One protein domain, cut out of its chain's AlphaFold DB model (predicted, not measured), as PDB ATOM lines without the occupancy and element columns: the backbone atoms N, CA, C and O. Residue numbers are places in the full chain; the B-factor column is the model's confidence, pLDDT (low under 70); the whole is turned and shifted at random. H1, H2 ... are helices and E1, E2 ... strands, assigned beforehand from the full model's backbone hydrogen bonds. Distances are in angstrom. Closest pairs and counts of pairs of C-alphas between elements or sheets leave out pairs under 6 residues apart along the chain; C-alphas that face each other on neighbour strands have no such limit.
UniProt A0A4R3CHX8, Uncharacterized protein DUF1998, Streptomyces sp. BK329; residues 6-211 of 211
ATOM      1  N   VAL A   6    -101.282  50.410  14.884       93.25
ATOM      2  CA  VAL A   6    -101.872  50.514  16.218       93.25
ATOM      3  C   VAL A   6    -103.315  50.047  16.124       93.25
ATOM      4  O   VAL A   6    -104.111  50.589  15.353       93.25
ATOM      5  N   PHE A   7    -103.646  49.020  16.904       96.06
ATOM      6  CA  PHE A   7    -105.009  48.529  17.056       96.06
ATOM      7  C   PHE A   7    -105.576  48.991  18.394       96.06
ATOM      8  O   PHE A   7    -104.968  48.761  19.439       96.06
ATOM      9  N   LEU A   8    -106.757  49.603  18.360       96.50
ATOM     10  CA  LEU A   8    -107.491  50.023  19.548       96.50
ATOM     11  C   LEU A   8    -108.842  49.333  19.578       96.50
ATOM     12  O   LEU A   8    -109.573  49.351  18.590       96.50
ATOM     13  N   ALA A   9    -109.184  48.767  20.731       97.31
ATOM     14  CA  ALA A   9    -110.504  48.229  21.012       97.31
ATOM     15  C   ALA A   9    -111.136  49.014  22.159       97.31
ATOM     16  O   ALA A   9    -110.503  49.240  23.191       97.31
ATOM     17  N   LEU A  10    -112.387  49.430  21.975       97.56
ATOM     18  CA  LEU A  10    -113.176  50.041  23.036       97.56
ATOM     19  C   LEU A  10    -113.785  48.958  23.929       97.56
ATOM     20  O   LEU A  10    -114.071  47.849  23.474       97.56
ATOM     21  N   ASP A  11    -114.014  49.296  25.198       96.94
ATOM     22  CA  ASP A  11    -114.742  48.422  26.116       96.94
ATOM     23  C   ASP A  11    -116.169  48.180  25.599       96.94
ATOM     24  O   ASP A  11    -116.975  49.105  25.471       96.94
ATOM     25  N   GLU A  12    -116.482  46.918  25.298       96.12
ATOM     26  CA  GLU A  12    -117.750  46.536  24.673       96.12
ATOM     27  C   GLU A  12    -118.954  46.884  25.559       96.12
ATOM     28  O   GLU A  12    -120.004  47.259  25.043       96.12
ATOM     29  N   ARG A  13    -118.820  46.799  26.890       96.75
ATOM     30  CA  ARG A  13    -119.932  47.092  27.809       96.75
ATOM     31  C   ARG A  13    -120.239  48.583  27.815       96.75
ATOM     32  O   ARG A  13    -121.386  48.963  27.583       96.75
ATOM     33  N   ARG A  14    -119.215  49.421  27.991       97.62
ATOM     34  CA  ARG A  14    -119.329  50.884  27.946       97.62
ATOM     35  C   ARG A  14    -119.878  51.353  26.600       97.62
ATOM     36  O   ARG A  14    -120.759  52.213  26.565       97.62
ATOM     37  N   LEU A  15    -119.406  50.771  25.496       98.00
ATOM     38  CA  LEU A  15    -119.901  51.078  24.154       98.00
ATOM     39  C   LEU A  15    -121.367  50.673  23.970       98.00
ATOM     40  O   LEU A  15    -122.164  51.483  23.489       98.00
ATOM     41  N   ALA A  16    -121.739  49.471  24.412       97.19
ATOM     42  CA  ALA A  16    -123.113  48.982  24.355       97.19
ATOM     43  C   ALA A  16    -124.081  49.811  25.220       97.19
ATOM     44  O   ALA A  16    -125.260  49.946  24.883       97.19
ATOM     45  N   ASP A  17    -123.622  50.358  26.344       98.00
ATOM     46  CA  ASP A  17    -124.419  51.258  27.181       98.00
ATOM     47  C   ASP A  17    -124.571  52.644  26.540       98.00
ATOM     48  O   ASP A  17    -125.667  53.213  26.535       98.00
ATOM     49  N   TRP A  18    -123.504  53.175  25.937       98.44
ATOM     50  CA  TRP A  18    -123.550  54.446  25.213       98.44
ATOM     51  C   TRP A  18    -124.473  54.387  23.986       98.44
ATOM     52  O   TRP A  18    -125.310  55.275  23.812       98.44
ATOM     53  N   GLU A  19    -124.413  53.322  23.178       97.38
ATOM     54  CA  GLU A  19    -125.235  53.192  21.962       97.38
ATOM     55  C   GLU A  19    -126.738  53.004  22.252       97.38
ATOM     56  O   GLU A  19    -127.573  53.225  21.370       97.38
ATOM     57  N   ARG A  20    -127.114  52.635  23.487       97.56
ATOM     58  CA  ARG A  20    -128.519  52.539  23.924       97.56
ATOM     59  C   ARG A  20    -129.161  53.901  24.183       97.56
ATOM     60  O   ARG A  20    -130.392  53.997  24.157       97.56
ATOM     61  N   LYS A  21    -128.368  54.953  24.406       98.38
ATOM     62  CA  LYS A  21    -128.878  56.299  24.695       98.38
ATOM     63  C   LYS A  21    -129.723  56.809  23.521       98.38
ATOM     64  O   LYS A  21    -129.291  56.799  22.369       98.38
ATOM     65  N   ARG A  22    -130.937  57.295  23.814       98.19
ATOM     66  CA  ARG A  22    -131.905  57.740  22.792       98.19
ATOM     67  C   ARG A  22    -131.319  58.792  21.846       98.19
ATOM     68  O   ARG A  22    -131.433  58.628  20.639       98.19
ATOM     69  N   ALA A  23    -130.641  59.807  22.383       97.50
ATOM     70  CA  ALA A  23    -130.043  60.879  21.586       97.50
ATOM     71  C   ALA A  23    -129.001  60.368  20.569       97.50
ATOM     72  O   ALA A  23    -128.993  60.803  19.421       97.50
ATOM     73  N   VAL A  24    -128.182  59.382  20.957       98.06
ATOM     74  CA  VAL A  24    -127.193  58.736  20.074       98.06
ATOM     75  C   VAL A  24    -127.892  57.983  18.940       98.06
ATOM     76  O   VAL A  24    -127.566  58.159  17.765       98.06
ATOM     77  N   ARG A  25    -128.909  57.180  19.277       97.81
ATOM     78  CA  ARG A  25    -129.701  56.423  18.293       97.81
ATOM     79  C   ARG A  25    -130.445  57.336  17.327       97.81
ATOM     80  O   ARG A  25    -130.515  57.034  16.140       97.81
ATOM     81  N   ASP A  26    -131.004  58.430  17.832       96.50
ATOM     82  CA  ASP A  26    -131.745  59.406  17.038       96.50
ATOM     83  C   ASP A  26    -130.839  60.110  16.026       96.50
ATOM     84  O   ASP A  26    -131.202  60.213  14.853       96.50
ATOM     85  N   ARG A  27    -129.629  60.497  16.445       95.12
ATOM     86  CA  ARG A  27    -128.633  61.116  15.563       95.12
ATOM     87  C   ARG A  27    -128.195  60.180  14.435       95.12
ATOM     88  O   ARG A  27    -128.199  60.574  13.270       95.12
ATOM     89  N   VAL A  28    -127.882  58.927  14.766       97.12
ATOM     90  CA  VAL A  28    -127.424  57.926  13.783       97.12
ATOM     91  C   VAL A  28    -128.560  57.459  12.875       97.12
ATOM     92  O   VAL A  28    -128.319  57.169  11.706       97.12
ATOM     93  N   ARG A  29    -129.811  57.440  13.356       96.44
ATOM     94  CA  ARG A  29    -130.971  57.149  12.504       96.44
ATOM     95  C   ARG A  29    -131.095  58.154  11.362       96.44
ATOM     96  O   ARG A  29    -131.260  57.724  10.233       96.44
ATOM     97  N   GLY A  30    -130.949  59.454  11.627       93.88
ATOM     98  CA  GLY A  30    -131.001  60.451  10.551       93.88
ATOM     99  C   GLY A  30    -129.948  60.191   9.470       93.88
ATOM    100  O   GLY A  30    -130.229  60.311   8.282       93.88
ATOM    101  N   LEU A  31    -128.750  59.765   9.881       95.19
ATOM    102  CA  LEU A  31    -127.681  59.396   8.961       95.19
ATOM    103  C   LEU A  31    -127.986  58.100   8.187       95.19
ATOM    104  O   LEU A  31    -127.676  57.995   7.003       95.19
ATOM    105  N   ARG A  32    -128.632  57.123   8.837       96.38
ATOM    106  CA  ARG A  32    -129.136  55.914   8.175       96.38
ATOM    107  C   ARG A  32    -130.199  56.250   7.126       96.38
ATOM    108  O   ARG A  32    -130.151  55.684   6.041       96.38
ATOM    109  N   ASP A  33    -131.106  57.175   7.422       95.69
ATOM    110  CA  ASP A  33    -132.151  57.589   6.484       95.69
ATOM    111  C   ASP A  33    -131.541  58.224   5.219       95.69
ATOM    112  O   ASP A  33    -132.027  57.986   4.113       95.69
ATOM    113  N   ASP A  34    -130.465  59.008   5.360       95.75
ATOM    114  CA  ASP A  34    -129.702  59.538   4.219       95.75
ATOM    115  C   ASP A  34    -128.993  58.427   3.436       95.75
ATOM    116  O   ASP A  34    -129.074  58.393   2.208       95.75
ATOM    117  N   LEU A  35    -128.371  57.471   4.136       96.12
ATOM    118  CA  LEU A  35    -127.752  56.295   3.520       96.12
ATOM    119  C   LEU A  35    -128.753  55.475   2.701       96.12
ATOM    120  O   LEU A  35    -128.422  55.029   1.605       96.12
ATOM    121  N   ASP A  36    -129.983  55.317   3.187       95.25
ATOM    122  CA  ASP A  36    -131.035  54.587   2.478       95.25
ATOM    123  C   ASP A  36    -131.445  55.237   1.147       95.25
ATOM    124  O   ASP A  36    -131.952  54.545   0.265       95.25
ATOM    125  N   ARG A  37    -131.189  56.541   0.983       94.69
ATOM    126  CA  ARG A  37    -131.425  57.296  -0.259       94.69
ATOM    127  C   ARG A  37    -130.175  57.444  -1.130       94.69
ATOM    128  O   ARG A  37    -130.275  57.945  -2.250       94.69
ATOM    129  N   ALA A  38    -129.002  57.056  -0.633       94.12
ATOM    130  CA  ALA A  38    -127.734  57.279  -1.311       94.12
ATOM    131  C   ALA A  38    -127.441  56.197  -2.362       94.12
ATOM    132  O   ALA A  38    -127.584  55.002  -2.111       94.12
ATOM    133  N   PHE A  39    -126.899  56.604  -3.513       93.06
ATOM    134  CA  PHE A  39    -126.451  55.675  -4.563       93.06
ATOM    135  C   PHE A  39    -125.349  54.706  -4.086       93.06
ATOM    136  O   PHE A  39    -125.202  53.608  -4.608       93.06
ATOM    137  N   GLN A  40    -124.573  55.098  -3.071       91.81
ATOM    138  CA  GLN A  40    -123.474  54.301  -2.517       91.81
ATOM    139  C   GLN A  40    -123.915  53.294  -1.443       91.81
ATOM    140  O   GLN A  40    -123.050  52.659  -0.834       91.81
ATOM    141  N   LYS A  41    -125.225  53.142  -1.197       95.12
ATOM    142  CA  LYS A  41    -125.775  52.276  -0.146       95.12
ATOM    143  C   LYS A  41    -125.146  50.886  -0.139       95.12
ATOM    144  O   LYS A  41    -124.569  50.504   0.871       95.12
ATOM    145  N   ASP A  42    -125.181  50.177  -1.264       96.00
ATOM    146  CA  ASP A  42    -124.710  48.787  -1.334       96.00
ATOM    147  C   ASP A  42    -123.215  48.667  -0.999       96.00
ATOM    148  O   ASP A  42    -122.802  47.774  -0.257       96.00
ATOM    149  N   ARG A  43    -122.395  49.619  -1.472       95.75
ATOM    150  CA  ARG A  43    -120.963  49.692  -1.136       95.75
ATOM    151  C   ARG A  43    -120.758  49.915   0.363       95.75
ATOM    152  O   ARG A  43    -119.908  49.266   0.966       95.75
ATOM    153  N   LEU A  44    -121.502  50.839   0.965       96.62
ATOM    154  CA  LEU A  44    -121.355  51.174   2.382       96.62
ATOM    155  C   LEU A  44    -121.929  50.081   3.295       96.62
ATOM    156  O   LEU A  44    -121.354  49.805   4.346       96.62
ATOM    157  N   GLU A  45    -122.995  49.385   2.899       96.31
ATOM    158  CA  GLU A  45    -123.528  48.211   3.610       96.31
ATOM    159  C   GLU A  45    -122.592  46.993   3.495       96.31
ATOM    160  O   GLU A  45    -122.501  46.178   4.422       96.31
ATOM    161  N   ALA A  46    -121.784  46.897   2.434       95.75
ATOM    162  CA  ALA A  46    -120.706  45.910   2.343       95.75
ATOM    163  C   ALA A  46    -119.588  46.124   3.386       95.75
ATOM    164  O   ALA A  46    -118.906  45.162   3.734       95.75
ATOM    165  N   LEU A  47    -119.457  47.329   3.959       95.62
ATOM    166  CA  LEU A  47    -118.533  47.636   5.062       95.62
ATOM    167  C   LEU A  47    -119.252  47.598   6.421       95.62
ATOM    168  O   LEU A  47    -118.911  46.802   7.296       95.62
ATOM    169  N   THR A  48    -120.323  48.377   6.563       96.38
ATOM    170  CA  THR A  48    -121.069  48.603   7.819       96.38
ATOM    171  C   THR A  48    -121.975  47.440   8.236       96.38
ATOM    172  O   THR A  48    -122.286  47.277   9.417       96.38
ATOM    173  N   GLY A  49    -122.392  46.611   7.281       95.19
ATOM    174  CA  GLY A  49    -123.410  45.575   7.453       95.19
ATOM    175  C   GLY A  49    -124.822  46.090   7.139       95.19
ATOM    176  O   GLY A  49    -124.998  47.249   6.775       95.19
ATOM    177  N   PRO A  50    -125.859  45.245   7.280       93.00
ATOM    178  CA  PRO A  50    -127.233  45.600   6.901       93.00
ATOM    179  C   PRO A  50    -127.837  46.723   7.761       93.00
ATOM    180  O   PRO A  50    -128.832  47.345   7.382       93.00
ATOM    181  N   LYS A  51    -127.266  46.983   8.943       94.50
ATOM    182  CA  LYS A  51    -127.687  48.053   9.853       94.50
ATOM    183  C   LYS A  51    -126.513  48.985  10.139       94.50
ATOM    184  O   LYS A  51    -125.478  48.537  10.626       94.50
ATOM    185  N   LEU A  52    -126.714  50.287   9.939       97.12
ATOM    186  CA  LEU A  52    -125.779  51.296  10.428       97.12
ATOM    187  C   LEU A  52    -125.919  51.431  11.950       97.12
ATOM    188  O   LEU A  52    -126.949  51.884  12.451       97.12
ATOM    189  N   GLN A  53    -124.895  51.011  12.689       96.88
ATOM    190  CA  GLN A  53    -124.866  51.093  14.150       96.88
ATOM    191  C   GLN A  53    -124.109  52.344  14.622       96.88
ATOM    192  O   GLN A  53    -123.133  52.730  13.973       96.88
ATOM    193  N   PRO A  54    -124.468  52.938  15.780       98.25
ATOM    194  CA  PRO A  54    -123.732  54.075  16.335       98.25
ATOM    195  C   PRO A  54    -122.236  53.831  16.511       98.25
ATOM    196  O   PRO A  54    -121.431  54.708  16.202       98.25
ATOM    197  N   ARG A  55    -121.858  52.618  16.930       98.00
ATOM    198  CA  ARG A  55    -120.456  52.213  17.063       98.00
ATOM    199  C   ARG A  55    -119.656  52.339  15.771       98.00
ATOM    200  O   ARG A  55    -118.496  52.712  15.844       98.00
ATOM    201  N   PHE A  56    -120.254  52.077  14.605       98.38
ATOM    202  CA  PHE A  56    -119.536  52.202  13.338       98.38
ATOM    203  C   PHE A  56    -119.155  53.661  13.092       98.38
ATOM    204  O   PHE A  56    -117.990  53.952  12.859       98.38
ATOM    205  N   VAL A  57    -120.117  54.581  13.214       98.38
ATOM    206  CA  VAL A  57    -119.892  56.021  13.000       98.38
ATOM    207  C   VAL A  57    -118.886  56.570  14.018       98.38
ATOM    208  O   VAL A  57    -117.984  57.321  13.650       98.38
ATOM    209  N   LEU A  58    -118.995  56.151  15.285       98.56
ATOM    210  CA  LEU A  58    -118.047  56.502  16.344       98.56
ATOM    211  C   LEU A  58    -116.626  56.023  16.017       98.56
ATOM    212  O   LEU A  58    -115.701  56.828  16.018       98.56
ATOM    213  N   LEU A  59    -116.450  54.726  15.749       98.62
ATOM    214  CA  LEU A  59    -115.140  54.114  15.509       98.62
ATOM    215  C   LEU A  59    -114.513  54.634  14.219       98.62
ATOM    216  O   LEU A  59    -113.329  54.938  14.200       98.62
ATOM    217  N   HIS A  60    -115.305  54.823  13.169       98.62
ATOM    218  CA  HIS A  60    -114.834  55.413  11.922       98.62
ATOM    219  C   HIS A  60    -114.350  56.854  12.117       98.62
ATOM    220  O   HIS A  60    -113.246  57.209  11.707       98.62
ATOM    221  N   THR A  61    -115.118  57.669  12.843       98.44
ATOM    222  CA  THR A  61    -114.699  59.040  13.159       98.44
ATOM    223  C   THR A  61    -113.467  59.063  14.072       98.44
ATOM    224  O   THR A  61    -112.565  59.875  13.869       98.44
ATOM    225  N   LEU A  62    -113.380  58.146  15.039       98.44
ATOM    226  CA  LEU A  62    -112.199  57.971  15.884       98.44
ATOM    227  C   LEU A  62    -110.969  57.589  15.057       98.44
ATOM    228  O   LEU A  62    -109.906  58.165  15.264       98.44
ATOM    229  N   ALA A  63    -111.109  56.676  14.096       98.31
ATOM    230  CA  ALA A  63    -110.021  56.272  13.216       98.31
ATOM    231  C   ALA A  63    -109.485  57.454  12.397       98.31
ATOM    232  O   ALA A  63    -108.274  57.627  12.282       98.31
ATOM    233  N   HIS A  64    -110.369  58.326  11.908       98.38
ATOM    234  CA  HIS A  64    -109.971  59.546  11.208       98.38
ATOM    235  C   HIS A  64    -109.145  60.489  12.086       98.38
ATOM    236  O   HIS A  64    -108.100  60.991  11.669       98.38
ATOM    237  N   LEU A  65    -109.603  60.720  13.314       97.81
ATOM    238  CA  LEU A  65    -108.911  61.585  14.265       97.81
ATOM    239  C   LEU A  65    -107.578  60.975  14.716       97.81
ATOM    240  O   LEU A  65    -106.594  61.701  14.832       97.81
ATOM    241  N   LEU A  66    -107.513  59.649  14.871       97.19
ATOM    242  CA  LEU A  66    -106.272  58.922  15.134       97.19
ATOM    243  C   LEU A  66    -105.279  59.056  13.985       97.19
ATOM    244  O   LEU A  66    -104.129  59.377  14.241       97.19
ATOM    245  N   VAL A  67    -105.694  58.864  12.729       96.44
ATOM    246  CA  VAL A  67    -104.802  59.043  11.571       96.44
ATOM    247  C   VAL A  67    -104.215  60.454  11.554       96.44
ATOM    248  O   VAL A  67    -103.013  60.611  11.356       96.44
ATOM    249  N   ARG A  68    -105.037  61.482  11.800       95.88
ATOM    250  CA  ARG A  68    -104.578  62.881  11.851       95.88
ATOM    251  C   ARG A  68    -103.588  63.113  12.990       95.88
ATOM    252  O   ARG A  68    -102.532  63.693  12.752       95.88
ATOM    253  N   GLN A  69    -103.909  62.646  14.196       96.06
ATOM    254  CA  GLN A  69    -103.062  62.842  15.371       96.06
ATOM    255  C   GLN A  69    -101.748  62.057  15.260       96.06
ATOM    256  O   GLN A  69    -100.674  62.618  15.451       96.06
ATOM    257  N   LEU A  70    -101.815  60.784  14.868       94.38
ATOM    258  CA  LEU A  70    -100.642  59.933  14.694       94.38
ATOM    259  C   LEU A  70     -99.755  60.444  13.560       94.38
ATOM    260  O   LEU A  70     -98.543  60.458  13.725       94.38
ATOM    261  N   SER A  71    -100.320  60.916  12.445       92.50
ATOM    262  CA  SER A  71     -99.557  61.573  11.373       92.50
ATOM    263  C   SER A  71     -98.757  62.764  11.911       92.50
ATOM    264  O   SER A  71     -97.554  62.853  11.674       92.50
ATOM    265  N   PHE A  72     -99.395  63.624  12.710       91.56
ATOM    266  CA  PHE A  72     -98.729  64.766  13.333       91.56
ATOM    267  C   PHE A  72     -97.607  64.349  14.303       91.56
ATOM    268  O   PHE A  72     -96.534  64.945  14.295       91.56
ATOM    269  N   GLU A  73     -97.822  63.312  15.114       91.75
ATOM    270  CA  GLU A  73     -96.887  62.896  16.172       91.75
ATOM    271  C   GLU A  73     -95.755  61.970  15.701       91.75
ATOM    272  O   GLU A  73     -94.704  61.899  16.339       91.75
ATOM    273  N   SER A  74     -95.973  61.212  14.626       88.06
ATOM    274  CA  SER A  74     -95.011  60.234  14.091       88.06
ATOM    275  C   SER A  74     -94.245  60.737  12.867       88.06
ATOM    276  O   SER A  74     -93.263  60.112  12.475       88.06
ATOM    277  N   GLY A  75     -94.675  61.853  12.270       85.44
ATOM    278  CA  GLY A  75     -94.074  62.421  11.062       85.44
ATOM    279  C   GLY A  75     -94.522  61.754   9.759       85.44
ATOM    280  O   GLY A  75     -94.141  62.222   8.688       85.44
ATOM    281  N   TYR A  76     -95.353  60.706   9.816       86.81
ATOM    282  CA  TYR A  76     -95.979  60.154   8.616       86.81
ATOM    283  C   TYR A  76     -96.904  61.175   7.969       86.81
ATOM    284  O   TYR A  76     -97.634  61.894   8.650       86.81
ATOM    285  N   SER A  77     -96.963  61.176   6.641       88.81
ATOM    286  CA  SER A  77     -98.043  61.868   5.945       88.81
ATOM    287  C   SER A  77     -99.391  61.202   6.260       88.81
ATOM    288  O   SER A  77     -99.480  59.988   6.442       88.81
ATOM    289  N   THR A  78    -100.484  61.962   6.268       89.75
ATOM    290  CA  THR A  78    -101.823  61.366   6.426       89.75
ATOM    291  C   THR A  78    -102.153  60.381   5.299       89.75
ATOM    292  O   THR A  78    -102.851  59.401   5.539       89.75
ATOM    293  N   ALA A  79    -101.610  60.594   4.094       90.19
ATOM    294  CA  ALA A  79    -101.814  59.734   2.929       90.19
ATOM    295  C   ALA A  79    -101.085  58.378   3.018       90.19
ATOM    296  O   ALA A  79    -101.493  57.431   2.340       90.19
ATOM    297  N   SER A  80    -100.039  58.265   3.847       89.19
ATOM    298  CA  SER A  80     -99.294  57.015   4.067       89.19
ATOM    299  C   SER A  80     -99.887  56.149   5.183       89.19
ATOM    300  O   SER A  80     -99.492  54.992   5.335       89.19
ATOM    301  N   LEU A  81    -100.867  56.667   5.929       92.69
ATOM    302  CA  LEU A  81    -101.635  55.921   6.925       92.69
ATOM    303  C   LEU A  81    -103.014  55.540   6.377       92.69
ATOM    304  O   LEU A  81    -103.675  56.327   5.700       92.69
ATOM    305  N   ARG A  82    -103.461  54.331   6.711       95.00
ATOM    306  CA  ARG A  82    -104.801  53.812   6.425       95.00
ATOM    307  C   ARG A  82    -105.510  53.405   7.697       95.00
ATOM    308  O   ARG A  82    -104.874  52.965   8.653       95.00
ATOM    309  N   GLU A  83    -106.830  53.522   7.674       96.25
ATOM    310  CA  GLU A  83    -107.692  52.978   8.712       96.25
ATOM    311  C   GLU A  83    -108.414  51.707   8.266       96.25
ATOM    312  O   GLU A  83    -108.627  51.473   7.078       96.25
ATOM    313  N   ARG A  84    -108.783  50.890   9.251       97.00
ATOM    314  CA  ARG A  84    -109.774  49.833   9.112       97.00
ATOM    315  C   ARG A  84    -110.656  49.771  10.352       97.00
ATOM    316  O   ARG A  84    -110.158  49.598  11.469       97.00
ATOM    317  N   VAL A  85    -111.968  49.835  10.152       98.12
ATOM    318  CA  VAL A  85    -112.976  49.781  11.223       98.12
ATOM    319  C   VAL A  85    -113.553  48.374  11.382       98.12
ATOM    320  O   VAL A  85    -114.058  47.763  10.442       98.12
ATOM    321  N   TYR A  86    -113.557  47.882  12.620       97.69
ATOM    322  CA  TYR A  86    -114.165  46.621  13.036       97.69
ATOM    323  C   TYR A  86    -115.422  46.915  13.855       97.69
ATOM    324  O   TYR A  86    -115.385  46.981  15.084       97.69
ATOM    325  N   ALA A  87    -116.532  47.131  13.152       97.00
ATOM    326  CA  ALA A  87    -117.831  47.463  13.744       97.00
ATOM    327  C   ALA A  87    -119.007  47.003  12.862       97.00
ATOM    328  O   ALA A  87    -120.081  47.609  12.867       97.00
ATOM    329  N   ARG A  88    -118.777  45.977  12.034       95.81
ATOM    330  CA  ARG A  88    -119.750  45.496  11.051       95.81
ATOM    331  C   ARG A  88    -120.927  44.817  11.751       95.81
ATOM    332  O   ARG A  88    -120.746  43.905  12.553       95.81
ATOM    333  N   SER A  89    -122.145  45.217  11.401       95.38
ATOM    334  CA  SER A  89    -123.363  44.594  11.919       95.38
ATOM    335  C   SER A  89    -123.654  43.235  11.268       95.38
ATOM    336  O   SER A  89    -123.224  42.946  10.151       95.38
ATOM    337  N   GLY A  90    -124.423  42.390  11.965       88.38
ATOM    338  CA  GLY A  90    -124.856  41.076  11.467       88.38
ATOM    339  C   GLY A  90    -123.866  39.927  11.701       88.38
ATOM    340  O   GLY A  90    -124.169  38.799  11.325       88.38
ATOM    341  N   GLY A  91    -122.721  40.193  12.333       86.56
ATOM    342  CA  GLY A  91    -121.766  39.185  12.800       86.56
ATOM    343  C   GLY A  91    -121.529  39.260  14.311       86.56
ATOM    344  O   GLY A  91    -122.345  39.807  15.054       86.56
ATOM    345  N   THR A  92    -120.392  38.723  14.758       88.12
ATOM    346  CA  THR A  92    -119.902  38.905  16.132       88.12
ATOM    347  C   THR A  92    -119.718  40.391  16.426       88.12
ATOM    348  O   THR A  92    -119.231  41.127  15.571       88.12
ATOM    349  N   ALA A  93    -120.096  40.831  17.628       89.00
ATOM    350  CA  ALA A  93    -119.882  42.208  18.052       89.00
ATOM    351  C   ALA A  93    -118.385  42.559  18.003       89.00
ATOM    352  O   ALA A  93    -117.540  41.805  18.487       89.00
ATOM    353  N   GLN A  94    -118.077  43.693  17.383       95.06
ATOM    354  CA  GLN A  94    -116.733  44.244  17.263       95.06
ATOM    355  C   GLN A  94    -116.769  45.724  17.655       95.06
ATOM    356  O   GLN A  94    -117.783  46.406  17.455       95.06
ATOM    357  N   ALA A  95    -115.661  46.196  18.221       97.25
ATOM    358  CA  ALA A  95    -115.518  47.547  18.746       97.25
ATOM    359  C   ALA A  95    -114.100  48.100  18.522       97.25
ATOM    360  O   ALA A  95    -113.510  48.688  19.427       97.25
ATOM    361  N   GLY A  96    -113.515  47.835  17.349       98.00
ATOM    362  CA  GLY A  96    -112.091  48.071  17.102       98.00
ATOM    363  C   GLY A  96    -111.782  48.970  15.909       98.00
ATOM    364  O   GLY A  96    -112.557  49.041  14.957       98.00
ATOM    365  N   VAL A  97    -110.612  49.601  15.942       98.06
ATOM    366  CA  VAL A  97    -109.999  50.317  14.816       98.06
ATOM    367  C   VAL A  97    -108.537  49.909  14.679       98.06
ATOM    368  O   VAL A  97    -107.844  49.740  15.680       98.06
ATOM    369  N   LEU A  98    -108.069  49.758  13.445       97.06
ATOM    370  CA  LEU A  98    -106.658  49.578  13.116       97.06
ATOM    371  C   LEU A  98    -106.201  50.769  12.282       97.06
ATOM    372  O   LEU A  98    -106.779  51.027  11.231       97.06
ATOM    373  N   VAL A  99    -105.150  51.454  12.723       95.50
ATOM    374  CA  VAL A  99    -104.415  52.421  11.900       95.50
ATOM    375  C   VAL A  99    -103.079  51.800  11.530       95.50
ATOM    376  O   VAL A  99    -102.382  51.307  12.413       95.50
ATOM    377  N   TYR A 100    -102.734  51.786  10.246       93.00
ATOM    378  CA  TYR A 100    -101.549  51.090   9.745       93.00
ATOM    379  C   TYR A 100    -100.918  51.798   8.544       93.00
ATOM    380  O   TYR A 100    -101.570  52.594   7.868       93.00
ATOM    381  N   THR A 101     -99.650  51.507   8.259       90.81
ATOM    382  CA  THR A 101     -98.945  52.079   7.102       90.81
ATOM    383  C   THR A 101     -99.361  51.398   5.788       90.81
ATOM    384  O   THR A 101     -99.428  50.172   5.687       90.81
ATOM    385  N   ALA A 102     -99.681  52.194   4.762       79.69
ATOM    386  CA  ALA A 102    -100.299  51.730   3.514       79.69
ATOM    387  C   ALA A 102     -99.313  51.207   2.448       79.69
ATOM    388  O   ALA A 102     -99.737  50.533   1.507       79.69
ATOM    389  N   ALA A 103     -98.016  51.491   2.588       67.31
ATOM    390  CA  ALA A 103     -96.921  50.934   1.798       67.31
ATOM    391  C   ALA A 103     -95.597  51.113   2.564       67.31
ATOM    392  O   ALA A 103     -95.528  51.900   3.500       67.31
ATOM    393  N   GLY A 104     -94.568  50.345   2.195       55.03
ATOM    394  CA  GLY A 104     -93.211  50.493   2.727       55.03
ATOM    395  C   GLY A 104     -92.415  51.491   1.896       55.03
ATOM    396  O   GLY A 104     -91.488  51.096   1.192       55.03
ATOM    397  N   ASP A 105     -92.813  52.757   1.891       52.41
ATOM    398  CA  ASP A 105     -91.923  53.827   1.468       52.41
ATOM    399  C   ASP A 105     -90.747  53.892   2.449       52.41
ATOM    400  O   ASP A 105     -90.900  53.942   3.667       52.41
ATOM    401  N   ALA A 106     -89.546  53.772   1.887       47.62
ATOM    402  CA  ALA A 106     -88.273  53.597   2.578       47.62
ATOM    403  C   ALA A 106     -87.776  54.872   3.292       47.62
ATOM    404  O   ALA A 106     -86.572  55.115   3.363       47.62
ATOM    405  N   GLU A 107     -88.685  55.682   3.832       55.84
ATOM    406  CA  GLU A 107     -88.352  56.680   4.842       55.84
ATOM    407  C   GLU A 107     -88.342  55.967   6.195       55.84
ATOM    408  O   GLU A 107     -89.376  55.631   6.766       55.84
ATOM    409  N   GLY A 108     -87.127  55.621   6.634       51.31
ATOM    410  CA  GLY A 108     -86.831  54.753   7.771       51.31
ATOM    411  C   GLY A 108     -87.789  54.906   8.950       51.31
ATOM    412  O   GLY A 108     -87.798  55.915   9.651       51.31
ATOM    413  N   THR A 109     -88.560  53.854   9.204       57.47
ATOM    414  CA  THR A 109     -89.510  53.801  10.305       57.47
ATOM    415  C   THR A 109     -88.723  53.506  11.585       57.47
ATOM    416  O   THR A 109     -88.446  52.357  11.926       57.47
ATOM    417  N   LEU A 110     -88.295  54.545  12.308       58.47
ATOM    418  CA  LEU A 110     -87.655  54.396  13.629       58.47
ATOM    419  C   LEU A 110     -88.653  53.929  14.720       58.47
ATOM    420  O   LEU A 110     -88.527  54.317  15.880       58.47
ATOM    421  N   GLY A 111     -89.663  53.125  14.364       65.88
ATOM    422  CA  GLY A 111     -90.740  52.699  15.257       65.88
ATOM    423  C   GLY A 111     -91.706  53.831  15.589       65.88
ATOM    424  O   GLY A 111     -92.228  53.868  16.699       65.88
ATOM    425  N   GLY A 112     -91.884  54.803  14.689       79.81
ATOM    426  CA  GLY A 112     -92.611  56.039  14.971       79.81
ATOM    427  C   GLY A 112     -94.056  55.786  15.393       79.81
ATOM    428  O   GLY A 112     -94.492  56.325  16.405       79.81
ATOM    429  N   LEU A 113     -94.777  54.926  14.672       85.94
ATOM    430  CA  LEU A 113     -96.174  54.603  14.954       85.94
ATOM    431  C   LEU A 113     -96.287  53.589  16.099       85.94
ATOM    432  O   LEU A 113     -97.128  53.755  16.980       85.94
ATOM    433  N   VAL A 114     -95.398  52.588  16.130       87.25
ATOM    434  CA  VAL A 114     -95.326  51.606  17.232       87.25
ATOM    435  C   VAL A 114     -95.125  52.308  18.574       87.25
ATOM    436  O   VAL A 114     -95.863  52.045  19.520       87.25
ATOM    437  N   ARG A 115     -94.193  53.264  18.641       87.62
ATOM    438  CA  ARG A 115     -93.893  54.028  19.855       87.62
ATOM    439  C   ARG A 115     -95.072  54.884  20.312       87.62
ATOM    440  O   ARG A 115     -95.257  55.033  21.515       87.62
ATOM    441  N   GLN A 116     -95.881  55.432  19.400       90.81
ATOM    442  CA  GLN A 116     -97.108  56.139  19.802       90.81
ATOM    443  C   GLN A 116     -98.181  55.190  20.353       90.81
ATOM    444  O   GLN A 116     -99.028  55.614  21.133       90.81
ATOM    445  N   GLY A 117     -98.135  53.901  20.008       90.12
ATOM    446  CA  GLY A 117     -99.011  52.882  20.588       90.12
ATOM    447  C   GLY A 117     -98.671  52.500  22.034       90.12
ATOM    448  O   GLY A 117     -99.498  51.888  22.709       90.12
ATOM    449  N   GLU A 118     -97.483  52.850  22.532       90.81
ATOM    450  CA  GLU A 118     -97.032  52.499  23.881       90.81
ATOM    451  C   GLU A 118     -97.532  53.508  24.934       90.81
ATOM    452  O   GLU A 118     -97.474  54.723  24.719       90.81
ATOM    453  N   PRO A 119     -97.975  53.062  26.122       90.69
ATOM    454  CA  PRO A 119     -98.169  53.962  27.254       90.69
ATOM    455  C   PRO A 119     -96.851  54.658  27.659       90.69
ATOM    456  O   PRO A 119     -95.796  54.026  27.619       90.69
ATOM    457  N   PRO A 120     -96.872  55.935  28.094       93.06
ATOM    458  CA  PRO A 120     -98.039  56.810  28.254       93.06
ATOM    459  C   PRO A 120     -98.454  57.551  26.969       93.06
ATOM    460  O   PRO A 120     -99.466  58.247  26.981       93.06
ATOM    461  N   ARG A 121     -97.707  57.405  25.869       92.81
ATOM    462  CA  ARG A 121     -97.889  58.187  24.633       92.81
ATOM    463  C   ARG A 121     -99.275  58.015  24.042       92.81
ATOM    464  O   ARG A 121     -99.926  59.006  23.756       92.81
ATOM    465  N   LEU A 122     -99.774  56.781  23.990       92.81
ATOM    466  CA  LEU A 122    -101.124  56.524  23.496       92.81
ATOM    467  C   LEU A 122    -102.195  57.301  24.281       92.81
ATOM    468  O   LEU A 122    -103.152  57.796  23.692       92.81
ATOM    469  N   ALA A 123    -102.049  57.427  25.604       92.44
ATOM    470  CA  ALA A 123    -102.993  58.195  26.413       92.44
ATOM    471  C   ALA A 123    -102.935  59.690  26.064       92.44
ATOM    472  O   ALA A 123    -103.976  60.328  25.932       92.44
ATOM    473  N   GLU A 124    -101.733  60.226  25.848       93.31
ATOM    474  CA  GLU A 124    -101.530  61.600  25.387       93.31
ATOM    475  C   GLU A 124    -102.133  61.827  23.989       93.31
ATOM    476  O   GLU A 124    -102.888  62.782  23.801       93.31
ATOM    477  N   THR A 125    -101.894  60.918  23.039       94.69
ATOM    478  CA  THR A 125    -102.500  60.932  21.698       94.69
ATOM    479  C   THR A 125    -104.030  60.958  21.790       94.69
ATOM    480  O   THR A 125    -104.683  61.744  21.101       94.69
ATOM    481  N   LEU A 126    -104.625  60.125  22.654       94.12
ATOM    482  CA  LEU A 126    -106.075  60.082  22.868       94.12
ATOM    483  C   LEU A 126    -106.612  61.387  23.477       94.12
ATOM    484  O   LEU A 126    -107.658  61.874  23.051       94.12
ATOM    485  N   LEU A 127    -105.904  61.995  24.429       93.62
ATOM    486  CA  LEU A 127    -106.299  63.294  24.979       93.62
ATOM    487  C   LEU A 127    -106.253  64.377  23.895       93.62
ATOM    488  O   LEU A 127    -107.278  64.999  23.611       93.62
ATOM    489  N   ARG A 128    -105.123  64.513  23.194       94.62
ATOM    490  CA  ARG A 128    -104.934  65.509  22.128       94.62
ATOM    491  C   ARG A 128    -105.950  65.359  20.998       94.62
ATOM    492  O   ARG A 128    -106.516  66.357  20.552       94.62
ATOM    493  N   LEU A 129    -106.243  64.131  20.557       95.19
ATOM    494  CA  LEU A 129    -107.234  63.922  19.497       95.19
ATOM    495  C   LEU A 129    -108.648  64.279  19.962       95.19
ATOM    496  O   LEU A 129    -109.426  64.805  19.169       95.19
ATOM    497  N   THR A 130    -109.002  64.001  21.225       93.94
ATOM    498  CA  THR A 130    -110.334  64.343  21.753       93.94
ATOM    499  C   THR A 130    -110.499  65.851  21.933       93.94
ATOM    500  O   THR A 130    -111.562  66.387  21.620       93.94
ATOM    501  N   GLU A 131    -109.438  66.558  22.323       92.38
ATOM    502  CA  GLU A 131    -109.405  68.022  22.337       92.38
ATOM    503  C   GLU A 131    -109.533  68.610  20.932       92.38
ATOM    504  O   GLU A 131    -110.372  69.483  20.706       92.38
ATOM    505  N   ALA A 132    -108.764  68.100  19.966       92.62
ATOM    506  CA  ALA A 132    -108.857  68.524  18.572       92.62
ATOM    507  C   ALA A 132    -110.264  68.277  18.007       92.62
ATOM    508  O   ALA A 132    -110.827  69.127  17.319       92.62
ATOM    509  N   ALA A 133    -110.876  67.144  18.352       94.56
ATOM    510  CA  ALA A 133    -112.235  66.806  17.955       94.56
ATOM    511  C   ALA A 133    -113.302  67.708  18.585       94.56
ATOM    512  O   ALA A 133    -114.414  67.748  18.059       94.56
ATOM    513  N   ALA A 134    -113.001  68.441  19.662       92.50
ATOM    514  CA  ALA A 134    -113.920  69.398  20.275       92.50
ATOM    515  C   ALA A 134    -114.030  70.714  19.488       92.50
ATOM    516  O   ALA A 134    -115.038  71.407  19.620       92.50
ATOM    517  N   TRP A 135    -113.080  71.019  18.599       91.50
ATOM    518  CA  TRP A 135    -113.030  72.287  17.870       91.50
ATOM    519  C   TRP A 135    -113.115  72.110  16.350       91.50
ATOM    520  O   TRP A 135    -112.483  71.239  15.757       91.50
ATOM    521  N   CYS A 136    -113.876  72.980  15.689       95.50
ATOM    522  CA  CYS A 136    -113.844  73.138  14.242       95.50
ATOM    523  C   CYS A 136    -113.937  74.624  13.889       95.50
ATOM    524  O   CYS A 136    -114.787  75.340  14.409       95.50
ATOM    525  N   SER A 137    -113.108  75.091  12.953       96.00
ATOM    526  CA  SER A 137    -113.150  76.484  12.481       96.00
ATOM    527  C   SER A 137    -114.452  76.852  11.760       96.00
ATOM    528  O   SER A 137    -114.733  78.029  11.565       96.00
ATOM    529  N   ALA A 138    -115.243  75.852  11.365       94.44
ATOM    530  CA  ALA A 138    -116.555  76.020  10.754       94.44
ATOM    531  C   ALA A 138    -117.715  75.864  11.757       94.44
ATOM    532  O   ALA A 138    -118.867  75.759  11.340       94.44
ATOM    533  N   ASP A 139    -117.447  75.803  13.063       94.25
ATOM    534  CA  ASP A 139    -118.510  75.840  14.071       94.25
ATOM    535  C   ASP A 139    -119.159  77.233  14.164       94.25
ATOM    536  O   ASP A 139    -118.484  78.238  13.938       94.25
ATOM    537  N   PRO A 140    -120.467  77.321  14.487       91.94
ATOM    538  CA  PRO A 140    -121.378  76.225  14.851       91.94
ATOM    539  C   PRO A 140    -121.950  75.452  13.652       91.94
ATOM    540  O   PRO A 140    -122.495  74.364  13.831       91.94
ATOM    541  N   LEU A 141    -121.792  75.971  12.429       91.44
ATOM    542  CA  LEU A 141    -122.387  75.391  11.222       91.44
ATOM    543  C   LEU A 141    -121.991  73.927  11.028       91.44
ATOM    544  O   LEU A 141    -122.847  73.122  10.696       91.44
ATOM    545  N   CYS A 142    -120.726  73.567  11.265       93.62
ATOM    546  CA  CYS A 142    -120.255  72.188  11.157       93.62
ATOM    547  C   CYS A 142    -120.944  71.261  12.171       93.62
ATOM    548  O   CYS A 142    -121.447  70.205  11.786       93.62
ATOM    549  N   ALA A 143    -120.978  71.642  13.452       90.62
ATOM    550  CA  ALA A 143    -121.547  70.826  14.526       90.62
ATOM    551  C   ALA A 143    -123.073  70.640  14.422       90.62
ATOM    552  O   ALA A 143    -123.585  69.547  14.693       90.62
ATOM    553  N   GLU A 144    -123.788  71.692  14.021       88.25
ATOM    554  CA  GLU A 144    -125.255  71.724  13.963       88.25
ATOM    555  C   GLU A 144    -125.822  71.174  12.651       88.25
ATOM    556  O   GLU A 144    -127.028  70.947  12.535       88.25
ATOM    557  N   HIS A 145    -124.970  70.921  11.655       84.75
ATOM    558  CA  HIS A 145    -125.440  70.488  10.352       84.75
ATOM    559  C   HIS A 145    -126.086  69.100  10.384       84.75
ATOM    560  O   HIS A 145    -125.498  68.112  10.834       84.75
ATOM    561  N   SER A 146    -127.283  69.001   9.807       82.44
ATOM    562  CA  SER A 146    -128.044  67.757   9.724       82.44
ATOM    563  C   SER A 146    -127.731  66.919   8.482       82.44
ATOM    564  O   SER A 146    -128.471  65.976   8.237       82.44
ATOM    565  N   GLY A 147    -126.690  67.240   7.703       83.75
ATOM    566  CA  GLY A 147    -126.217  66.416   6.580       83.75
ATOM    567  C   GLY A 147    -125.354  67.153   5.557       83.75
ATOM    568  O   GLY A 147    -125.869  67.978   4.823       83.75
ATOM    569  N   GLN A 148    -124.055  66.836   5.493       85.69
ATOM    570  CA  GLN A 148    -123.069  67.401   4.554       85.69
ATOM    571  C   GLN A 148    -122.253  66.307   3.857       85.69
ATOM    572  O   GLN A 148    -122.391  65.116   4.146       85.69
ATOM    573  N   GLY A 149    -121.355  66.726   2.964       81.56
ATOM    574  CA  GLY A 149    -120.505  65.830   2.194       81.56
ATOM    575  C   GLY A 149    -121.286  65.095   1.110       81.56
ATOM    576  O   GLY A 149    -122.403  65.469   0.746       81.56
ATOM    577  N   TYR A 150    -120.684  64.040   0.568       80.25
ATOM    578  CA  TYR A 150    -121.316  63.272  -0.496       80.25
ATOM    579  C   TYR A 150    -122.597  62.595   0.014       80.25
ATOM    580  O   TYR A 150    -122.583  61.918   1.041       80.25
ATOM    581  N   ALA A 151    -123.707  62.803  -0.703       83.81
ATOM    582  CA  ALA A 151    -125.030  62.269  -0.370       83.81
ATOM    583  C   ALA A 151    -125.521  62.586   1.064       83.81
ATOM    584  O   ALA A 151    -126.315  61.832   1.619       83.81
ATOM    585  N   ASN A 152    -125.063  63.697   1.660       91.19
ATOM    586  CA  ASN A 152    -125.392  64.110   3.033       91.19
ATOM    587  C   ASN A 152    -124.979  63.091   4.113       91.19
ATOM    588  O   ASN A 152    -125.542  63.072   5.207       91.19
ATOM    589  N   LEU A 153    -123.977  62.253   3.827       95.00
ATOM    590  CA  LEU A 153    -123.555  61.152   4.698       95.00
ATOM    591  C   LEU A 153    -122.589  61.564   5.813       95.00
ATOM    592  O   LEU A 153    -122.060  60.700   6.504       95.00
ATOM    593  N   ASN A 154    -122.354  62.854   6.023       96.19
ATOM    594  CA  ASN A 154    -121.589  63.352   7.161       96.19
ATOM    595  C   ASN A 154    -122.441  64.288   8.012       96.19
ATOM    596  O   ASN A 154    -123.325  64.986   7.513       96.19
ATOM    597  N   ARG A 155    -122.171  64.304   9.316       94.88
ATOM    598  CA  ARG A 155    -122.760  65.255  10.266       94.88
ATOM    599  C   ARG A 155    -121.686  66.227  10.710       94.88
ATOM    600  O   ARG A 155    -121.215  66.964   9.858       94.88
ATOM    601  N   ALA A 156    -121.242  66.225  11.962       95.56
ATOM    602  CA  ALA A 156    -120.189  67.126  12.433       95.56
ATOM    603  C   ALA A 156    -118.790  66.704  11.935       95.56
ATOM    604  O   ALA A 156    -117.922  66.343  12.727       95.56
ATOM    605  N   ALA A 157    -118.587  66.696  10.615       95.94
ATOM    606  CA  ALA A 157    -117.374  66.252   9.945       95.94
ATOM    607  C   ALA A 157    -117.183  66.995   8.611       95.94
ATOM    608  O   ALA A 157    -117.987  66.869   7.690       95.94
ATOM    609  N   CYS A 158    -116.089  67.750   8.509       95.31
ATOM    610  CA  CYS A 158    -115.691  68.500   7.317       95.31
ATOM    611  C   CYS A 158    -114.164  68.448   7.124       95.31
ATOM    612  O   CYS A 158    -113.452  67.851   7.940       95.31
ATOM    613  N   HIS A 159    -113.648  69.078   6.062       93.75
ATOM    614  CA  HIS A 159    -112.209  69.108   5.766       93.75
ATOM    615  C   HIS A 159    -111.359  69.698   6.902       93.75
ATOM    616  O   HIS A 159    -110.227  69.262   7.102       93.75
ATOM    617  N   ALA A 160    -111.907  70.642   7.674       94.19
ATOM    618  CA  ALA A 160    -111.182  71.263   8.779       94.19
ATOM    619  C   ALA A 160    -110.961  70.309   9.967       94.19
ATOM    620  O   ALA A 160    -109.926  70.402  10.622       94.19
ATOM    621  N   CYS A 161    -111.890  69.382  10.236       95.00
ATOM    622  CA  CYS A 161    -111.874  68.587  11.470       95.00
ATOM    623  C   CYS A 161    -111.687  67.075  11.277       95.00
ATOM    624  O   CYS A 161    -110.963  66.464  12.059       95.00
ATOM    625  N   CYS A 162    -112.306  66.452  10.267       95.75
ATOM    626  CA  CYS A 162    -112.412  64.985  10.215       95.75
ATOM    627  C   CYS A 162    -111.993  64.347   8.893       95.75
ATOM    628  O   CYS A 162    -111.587  63.190   8.913       95.75
ATOM    629  N   LEU A 163    -112.117  65.023   7.746       96.25
ATOM    630  CA  LEU A 163    -111.841  64.344   6.474       96.25
ATOM    631  C   LEU A 163    -110.343  64.034   6.308       96.25
ATOM    632  O   LEU A 163    -109.476  64.776   6.788       96.25
ATOM    633  N   LEU A 164    -110.072  62.921   5.631       96.44
ATOM    634  CA  LEU A 164    -108.744  62.417   5.282       96.44
ATOM    635  C   LEU A 164    -108.544  62.419   3.757       96.44
ATOM    636  O   LEU A 164    -109.531  62.530   3.026       96.44
ATOM    637  N   PRO A 165    -107.309  62.241   3.252       94.19
ATOM    638  CA  PRO A 165    -107.102  61.824   1.867       94.19
ATOM    639  C   PRO A 165    -107.907  60.554   1.547       94.19
ATOM    640  O   PRO A 165    -108.010  59.648   2.376       94.19
ATOM    641  N   GLU A 166    -108.463  60.454   0.340       89.94
ATOM    642  CA  GLU A 166    -109.321  59.330  -0.059       89.94
ATOM    643  C   GLU A 166    -108.599  57.977   0.016       89.94
ATOM    644  O   GLU A 166    -109.230  56.950   0.255       89.94
ATOM    645  N   THR A 167    -107.273  57.962  -0.145       89.38
ATOM    646  CA  THR A 167    -106.430  56.757  -0.055       89.38
ATOM    647  C   THR A 167    -106.300  56.188   1.357       89.38
ATOM    648  O   THR A 167    -105.812  55.063   1.501       89.38
ATOM    649  N   SER A 168    -106.702  56.956   2.372       94.38
ATOM    650  CA  SER A 168    -106.550  56.625   3.791       94.38
ATOM    651  C   SER A 168    -107.818  56.035   4.417       94.38
ATOM    652  O   SER A 168    -107.714  55.399   5.460       94.38
ATOM    653  N   CYS A 169    -108.991  56.224   3.797       96.62
ATOM    654  CA  CYS A 169    -110.305  55.851   4.341       96.62
ATOM    655  C   CYS A 169    -111.008  54.802   3.459       96.62
ATOM    656  O   CYS A 169    -111.310  55.066   2.291       96.62
ATOM    657  N   GLU A 170    -111.350  53.635   4.016       95.06
ATOM    658  CA  GLU A 170    -112.042  52.562   3.273       95.06
ATOM    659  C   GLU A 170    -113.494  52.956   2.924       95.06
ATOM    660  O   GLU A 170    -114.027  52.610   1.858       95.06
ATOM    661  N   THR A 171    -114.116  53.755   3.796       95.19
ATOM    662  CA  THR A 171    -115.506  54.233   3.680       95.19
ATOM    663  C   THR A 171    -115.643  55.449   2.749       95.19
ATOM    664  O   THR A 171    -116.755  55.869   2.434       95.19
ATOM    665  N   GLY A 172    -114.534  56.014   2.256       95.50
ATOM    666  CA  GLY A 172    -114.543  57.140   1.319       95.50
ATOM    667  C   GLY A 172    -115.064  58.449   1.917       95.50
ATOM    668  O   GLY A 172    -115.858  59.133   1.277       95.50
ATOM    669  N   ASN A 173    -114.631  58.797   3.135       97.00
ATOM    670  CA  ASN A 173    -115.020  60.030   3.833       97.00
ATOM    671  C   ASN A 173    -116.544  60.181   4.041       97.00
ATOM    672  O   ASN A 173    -117.055  61.301   4.068       97.00
ATOM    673  N   ALA A 174    -117.268  59.070   4.196       96.56
ATOM    674  CA  ALA A 174    -118.698  59.042   4.501       96.56
ATOM    675  C   ALA A 174    -118.961  58.427   5.881       96.56
ATOM    676  O   ALA A 174    -118.182  57.615   6.365       96.56
ATOM    677  N   LEU A 175    -120.103  58.749   6.485       97.31
ATOM    678  CA  LEU A 175    -120.536  58.249   7.789       97.31
ATOM    679  C   LEU A 175    -119.623  58.720   8.935       97.31
ATOM    680  O   LEU A 175    -119.136  57.910   9.727       97.31
ATOM    681  N   LEU A 176    -119.384  60.034   9.003       97.75
ATOM    682  CA  LEU A 176    -118.534  60.688  10.006       97.75
ATOM    683  C   LEU A 176    -119.306  61.700  10.859       97.75
ATOM    684  O   LEU A 176    -120.150  62.449  10.353       97.75
ATOM    685  N   ASP A 177    -118.983  61.753  12.154       97.25
ATOM    686  CA  ASP A 177    -119.659  62.622  13.116       97.25
ATOM    687  C   ASP A 177    -118.895  62.787  14.445       97.25
ATOM    688  O   ASP A 177    -119.022  61.963  15.357       97.25
ATOM    689  N   ARG A 178    -118.121  63.873  14.605       96.81
ATOM    690  CA  ARG A 178    -117.302  64.072  15.821       96.81
ATOM    691  C   ARG A 178    -118.122  64.288  17.093       96.81
ATOM    692  O   ARG A 178    -117.622  64.006  18.177       96.81
ATOM    693  N   VAL A 179    -119.389  64.699  16.980       96.19
ATOM    694  CA  VAL A 179    -120.299  64.837  18.135       96.19
ATOM    695  C   VAL A 179    -120.506  63.496  18.841       96.19
ATOM    696  O   VAL A 179    -120.672  63.467  20.055       96.19
ATOM    697  N   LEU A 180    -120.426  62.364  18.131       97.19
ATOM    698  CA  LEU A 180    -120.493  61.053  18.782       97.19
ATOM    699  C   LEU A 180    -119.271  60.771  19.670       97.19
ATOM    700  O   LEU A 180    -119.394  60.022  20.636       97.19
ATOM    701  N   LEU A 181    -118.113  61.383  19.393       97.12
ATOM    702  CA  LEU A 181    -116.935  61.276  20.254       97.12
ATOM    703  C   LEU A 181    -117.010  62.234  21.440       97.12
ATOM    704  O   LEU A 181    -116.855  61.791  22.572       97.12
ATOM    705  N   VAL A 182    -117.224  63.523  21.179       95.81
ATOM    706  CA  VAL A 182    -116.989  64.592  22.171       95.81
ATOM    707  C   VAL A 182    -118.262  65.180  22.773       95.81
ATOM    708  O   VAL A 182    -118.189  65.934  23.735       95.81
ATOM    709  N   GLY A 183    -119.424  64.819  22.232       94.69
ATOM    710  CA  GLY A 183    -120.717  65.353  22.637       94.69
ATOM    711  C   GLY A 183    -121.050  66.683  21.962       94.69
ATOM    712  O   GLY A 183    -120.285  67.215  21.156       94.69
ATOM    713  N   GLY A 184    -122.244  67.197  22.253       90.75
ATOM    714  CA  GLY A 184    -122.744  68.474  21.739       90.75
ATOM    715  C   GLY A 184    -124.181  68.395  21.225       90.75
ATOM    716  O   GLY A 184    -124.682  67.323  20.888       90.75
ATOM    717  N   ALA A 185    -124.869  69.542  21.189       82.50
ATOM    718  CA  ALA A 185    -126.252  69.662  20.702       82.50
ATOM    719  C   ALA A 185    -127.238  68.645  21.331       82.50
ATOM    720  O   ALA A 185    -128.098  68.082  20.654       82.50
ATOM    721  N   GLY A 186    -127.092  68.369  22.634       90.69
ATOM    722  CA  GLY A 186    -127.944  67.423  23.372       90.69
ATOM    723  C   GLY A 186    -127.634  65.941  23.126       90.69
ATOM    724  O   GLY A 186    -128.397  65.076  23.561       90.69
ATOM    725  N   VAL A 187    -126.533  65.630  22.439       95.06
ATOM    726  CA  VAL A 187    -126.084  64.263  22.167       95.06
ATOM    727  C   VAL A 187    -124.836  63.978  23.003       95.06
ATOM    728  O   VAL A 187    -123.874  64.738  22.913       95.06
ATOM    729  N   PRO A 188    -124.832  62.907  23.816       96.56
ATOM    730  CA  PRO A 188    -123.704  62.593  24.681       96.56
ATOM    731  C   PRO A 188    -122.554  61.967  23.889       96.56
ATOM    732  O   PRO A 188    -122.762  61.001  23.142       96.56
ATOM    733  N   GLY A 189    -121.343  62.468  24.104       97.19
ATOM    734  CA  GLY A 189    -120.124  61.926  23.508       97.19
ATOM    735  C   GLY A 189    -119.675  60.642  24.194       97.19
ATOM    736  O   GLY A 189    -119.953  60.418  25.374       97.19
ATOM    737  N   TYR A 190    -118.977  59.771  23.469       97.94
ATOM    738  CA  TYR A 190    -118.374  58.580  24.067       97.94
ATOM    739  C   TYR A 190    -117.207  58.918  25.012       97.94
ATOM    740  O   TYR A 190    -117.041  58.232  26.018       97.94
ATOM    741  N   PHE A 191    -116.436  59.970  24.706       96.31
ATOM    742  CA  PHE A 191    -115.268  60.460  25.458       96.31
ATOM    743  C   PHE A 191    -115.524  61.802  26.170       96.31
ATOM    744  O   PHE A 191    -114.589  62.489  26.576       96.31
ATOM    745  N   GLU A 192    -116.785  62.211  26.302       93.88
ATOM    746  CA  GLU A 192    -117.164  63.494  26.910       93.88
ATOM    747  C   GLU A 192    -116.694  63.617  28.373       93.88
ATOM    748  O   GLU A 192    -116.231  64.676  28.801       93.88
ATOM    749  N   ASP A 193    -116.733  62.511  29.118       92.19
ATOM    750  CA  ASP A 193    -116.209  62.388  30.483       92.19
ATOM    751  C   ASP A 193    -114.693  62.617  30.548       92.19
ATOM    752  O   ASP A 193    -114.211  63.314  31.441       92.19
ATOM    753  N   VAL A 194    -113.948  62.080  29.579       89.44
ATOM    754  CA  VAL A 194    -112.489  62.233  29.489       89.44
ATOM    755  C   VAL A 194    -112.116  63.696  29.261       89.44
ATOM    756  O   VAL A 194    -111.284  64.228  29.991       89.44
ATOM    757  N   ILE A 195    -112.768  64.367  28.307       87.44
ATOM    758  CA  ILE A 195    -112.512  65.785  28.000       87.44
ATOM    759  C   ILE A 195    -112.855  66.671  29.196       87.44
ATOM    760  O   ILE A 195    -112.097  67.580  29.534       87.44
ATOM    761  N   THR A 196    -114.002  66.420  29.831       89.56
ATOM    762  CA  THR A 196    -114.446  67.198  30.994       89.56
ATOM    763  C   THR A 196    -113.445  67.063  32.137       89.56
ATOM    764  O   THR A 196    -112.960  68.069  32.647       89.56
ATOM    765  N   THR A 197    -113.044  65.829  32.455       90.44
ATOM    766  CA  THR A 197    -112.064  65.554  33.513       90.44
ATOM    767  C   THR A 197    -110.705  66.184  33.203       90.44
ATOM    768  O   THR A 197    -110.112  66.815  34.071       90.44
ATOM    769  N   ALA A 198    -110.210  66.059  31.966       86.62
ATOM    770  CA  ALA A 198    -108.925  66.633  31.564       86.62
ATOM    771  C   ALA A 198    -108.906  68.164  31.708       86.62
ATOM    772  O   ALA A 198    -107.954  68.724  32.247       86.62
ATOM    773  N   ARG A 199    -109.986  68.841  31.297       87.50
ATOM    774  CA  ARG A 199    -110.129  70.297  31.445       87.50
ATOM    775  C   ARG A 199    -110.200  70.734  32.903       87.50
ATOM    776  O   ARG A 199    -109.596  71.740  33.257       87.50
ATOM    777  N   GLU A 200    -110.926  69.995  33.740       90.06
ATOM    778  CA  GLU A 200    -111.010  70.279  35.177       90.06
ATOM    779  C   GLU A 200    -109.654  70.128  35.872       90.06
ATOM    780  O   GLU A 200    -109.306  70.959  36.709       90.06
ATOM    781  N   LEU A 201    -108.878  69.098  35.524       88.06
ATOM    782  CA  LEU A 201    -107.533  68.899  36.066       88.06
ATOM    783  C   LEU A 201    -106.579  70.011  35.623       88.06
ATOM    784  O   LEU A 201    -105.928  70.614  36.472       88.06
ATOM    785  N   ALA A 202    -106.571  70.351  34.331       84.50
ATOM    786  CA  ALA A 202    -105.743  71.437  33.808       84.50
ATOM    787  C   ALA A 202    -106.085  72.796  34.448       84.50
ATOM    788  O   ALA A 202    -105.192  73.583  34.752       84.50
ATOM    789  N   ALA A 203    -107.371  73.075  34.694       86.81
ATOM    790  CA  ALA A 203    -107.789  74.297  35.378       86.81
ATOM    791  C   ALA A 203    -107.270  74.361  36.825       86.81
ATOM    792  O   ALA A 203    -106.813  75.415  37.257       86.81
ATOM    793  N   ARG A 204    -107.296  73.236  37.556       90.38
ATOM    794  CA  ARG A 204    -106.783  73.161  38.934       90.38
ATOM    795  C   ARG A 204    -105.273  73.362  39.009       90.38
ATOM    796  O   ARG A 204    -104.824  74.095  39.877       90.38
ATOM    797  N   GLU A 205    -104.509  72.763  38.096       87.25
ATOM    798  CA  GLU A 205    -103.051  72.954  38.044       87.25
ATOM    799  C   GLU A 205    -102.690  74.431  37.831       87.25
ATOM    800  O   GLU A 205    -101.844  74.969  38.537       87.25
ATOM    801  N   ILE A 206    -103.400  75.124  36.934       85.12
ATOM    802  CA  ILE A 206    -103.208  76.565  36.712       85.12
ATOM    803  C   ILE A 206    -103.572  77.380  37.964       85.12
ATOM    804  O   ILE A 206    -102.894  78.355  38.283       85.12
ATOM    805  N   GLU A 207    -104.647  77.018  38.669       86.31
ATOM    806  CA  GLU A 207    -105.032  77.685  39.919       86.31
ATOM    807  C   GLU A 207    -103.984  77.505  41.024       86.31
ATOM    808  O   GLU A 207    -103.734  78.453  41.772       86.31
ATOM    809  N   ASP A 208    -103.382  76.321  41.122       85.31
ATOM    810  CA  ASP A 208    -102.329  76.023  42.092       85.31
ATOM    811  C   ASP A 208    -101.013  76.742  41.739       85.31
ATOM    812  O   ASP A 208    -100.354  77.250  42.640       85.31
ATOM    813  N   ASP A 209    -100.676  76.879  40.451       79.44
ATOM    814  CA  ASP A 209     -99.477  77.597  39.978       79.44
ATOM    815  C   ASP A 209     -99.562  79.129  40.143       79.44
ATOM    816  O   ASP A 209     -98.540  79.820  40.172       79.44
ATOM    817  N   ILE A 210    -100.776  79.685  40.218       81.88
ATOM    818  CA  ILE A 210    -101.017  81.130  40.401       81.88
ATOM    819  C   ILE A 210    -101.065  81.526  41.894       81.88
ATOM    820  O   ILE A 210    -101.013  82.719  42.209       81.88
ATOM    821  N   ARG A 211    -101.162  80.558  42.815       67.12
ATOM    822  CA  ARG A 211    -101.203  80.782  44.272       67.12
ATOM    823  C   ARG A 211     -99.818  80.802  44.913       67.12
ATOM    824  O   ARG A 211     -99.657  81.624  45.844       67.12
TER     825      ARG A 211
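Overview. This is residues 6 to 211 of the 211 residues of the protein "Uncharacterized protein DUF1998" of Streptomyces sp. BK329 (UniProt A0A4R3CHX8). A long helix, H4, runs through the core, with a small three-stranded sheet over one side of it and H6 and H8 packed on it away from the sheet. H2 stands across the first end of H4, H5 packs beside its last residues, and residues 200 to 211, mostly of H9, stick out of the compact body as an arm. Printed are 206 residues, with nine named helices and three named strands in the order E1 H1 H2 H3 H4 E2 E3 H5 H6 H7 H8 H9; the class is mostly helix, and the sheet, E1 E3 E2, is antiparallel. The whole is compact, with a radius of gyration of the C-alphas of 17.1 A and spans of 57 by 45 by 34 A.

Arrangement. Edge strand E1, residues 6 to 9, is antiparallel to inner strand E3, residues 96 to 101, with N 8 and O 97 within hydrogen-bond range at 2.9 A. H1, residues 12 to 19, only just touches H4, residues 54 to 74, with 3 pairs of C-alphas within 8 A, the closest Glu 19 and Pro 54 at 5.9 A. H2, residues 22 to 37, touches H4 about perpendicular at 90 degrees, the closest C-alphas being Val 28 and Pro 54, 5.9 A. H3, residues 41 to 48, only grazes the sheet with residues 47 to 48. H4, the hub, touches five helices and makes two layers with the sheet, one of helix and one of strands, at a height over the sheet of 8.1 A. Edge strand E2, residues 81 to 86, forms an antiparallel hairpin with E3, N 84 and O 98 being within hydrogen-bond range at 2.8 A. H5, residues 112 to 116, touches H4, closest at the C-alphas of Gly 112 and Ser 74, 4.9 A. H6, residues 121 to 134, touches H4 at a steep tilt of 65 degrees, opposite ways, closest at the C-alphas of Leu 129 and Gln 69, 6.0 A. H7, residues 141 to 144, is close but not clearly touching H8, residues 179 to 182, the closest C-alphas being Ala 143 and Val 179, 7.1 A. H8 touches H4, closest at the C-alphas of Leu 180 and Leu 58, 5.7 A. H9, residues 192 to 209, touches H6 with residues 194 to 198 alone, about perpendicular at 78 degrees, closest at the C-alphas of Ile 195 and Thr 130, 6.8 A. Helix packing is mostly crossed. Every O i to N i+4 pair is within hydrogen-bond range in H1, H4, H5, H6 and H9, against 10 of 12 in H2 and 3 of 4 in H3; H7 and H8 are too short for one.

Along the chain. E1 begins at C-alpha 6, (-101.872, 50.514, 16.218). H2 is 23.1 A long, H4 29.5 A, H6 20.0 A and H9 26.1 A, ending at C-alpha 209, (-99.477, 77.597, 39.978).

Size, cuts and confidence. The printed part has no cut, and its one long link is residues 145 to 178. The C-alphas farthest apart, Asp 42 and Arg 211, are 60.5 A apart. Residues 103 to 111 and 211 have pLDDT under 70.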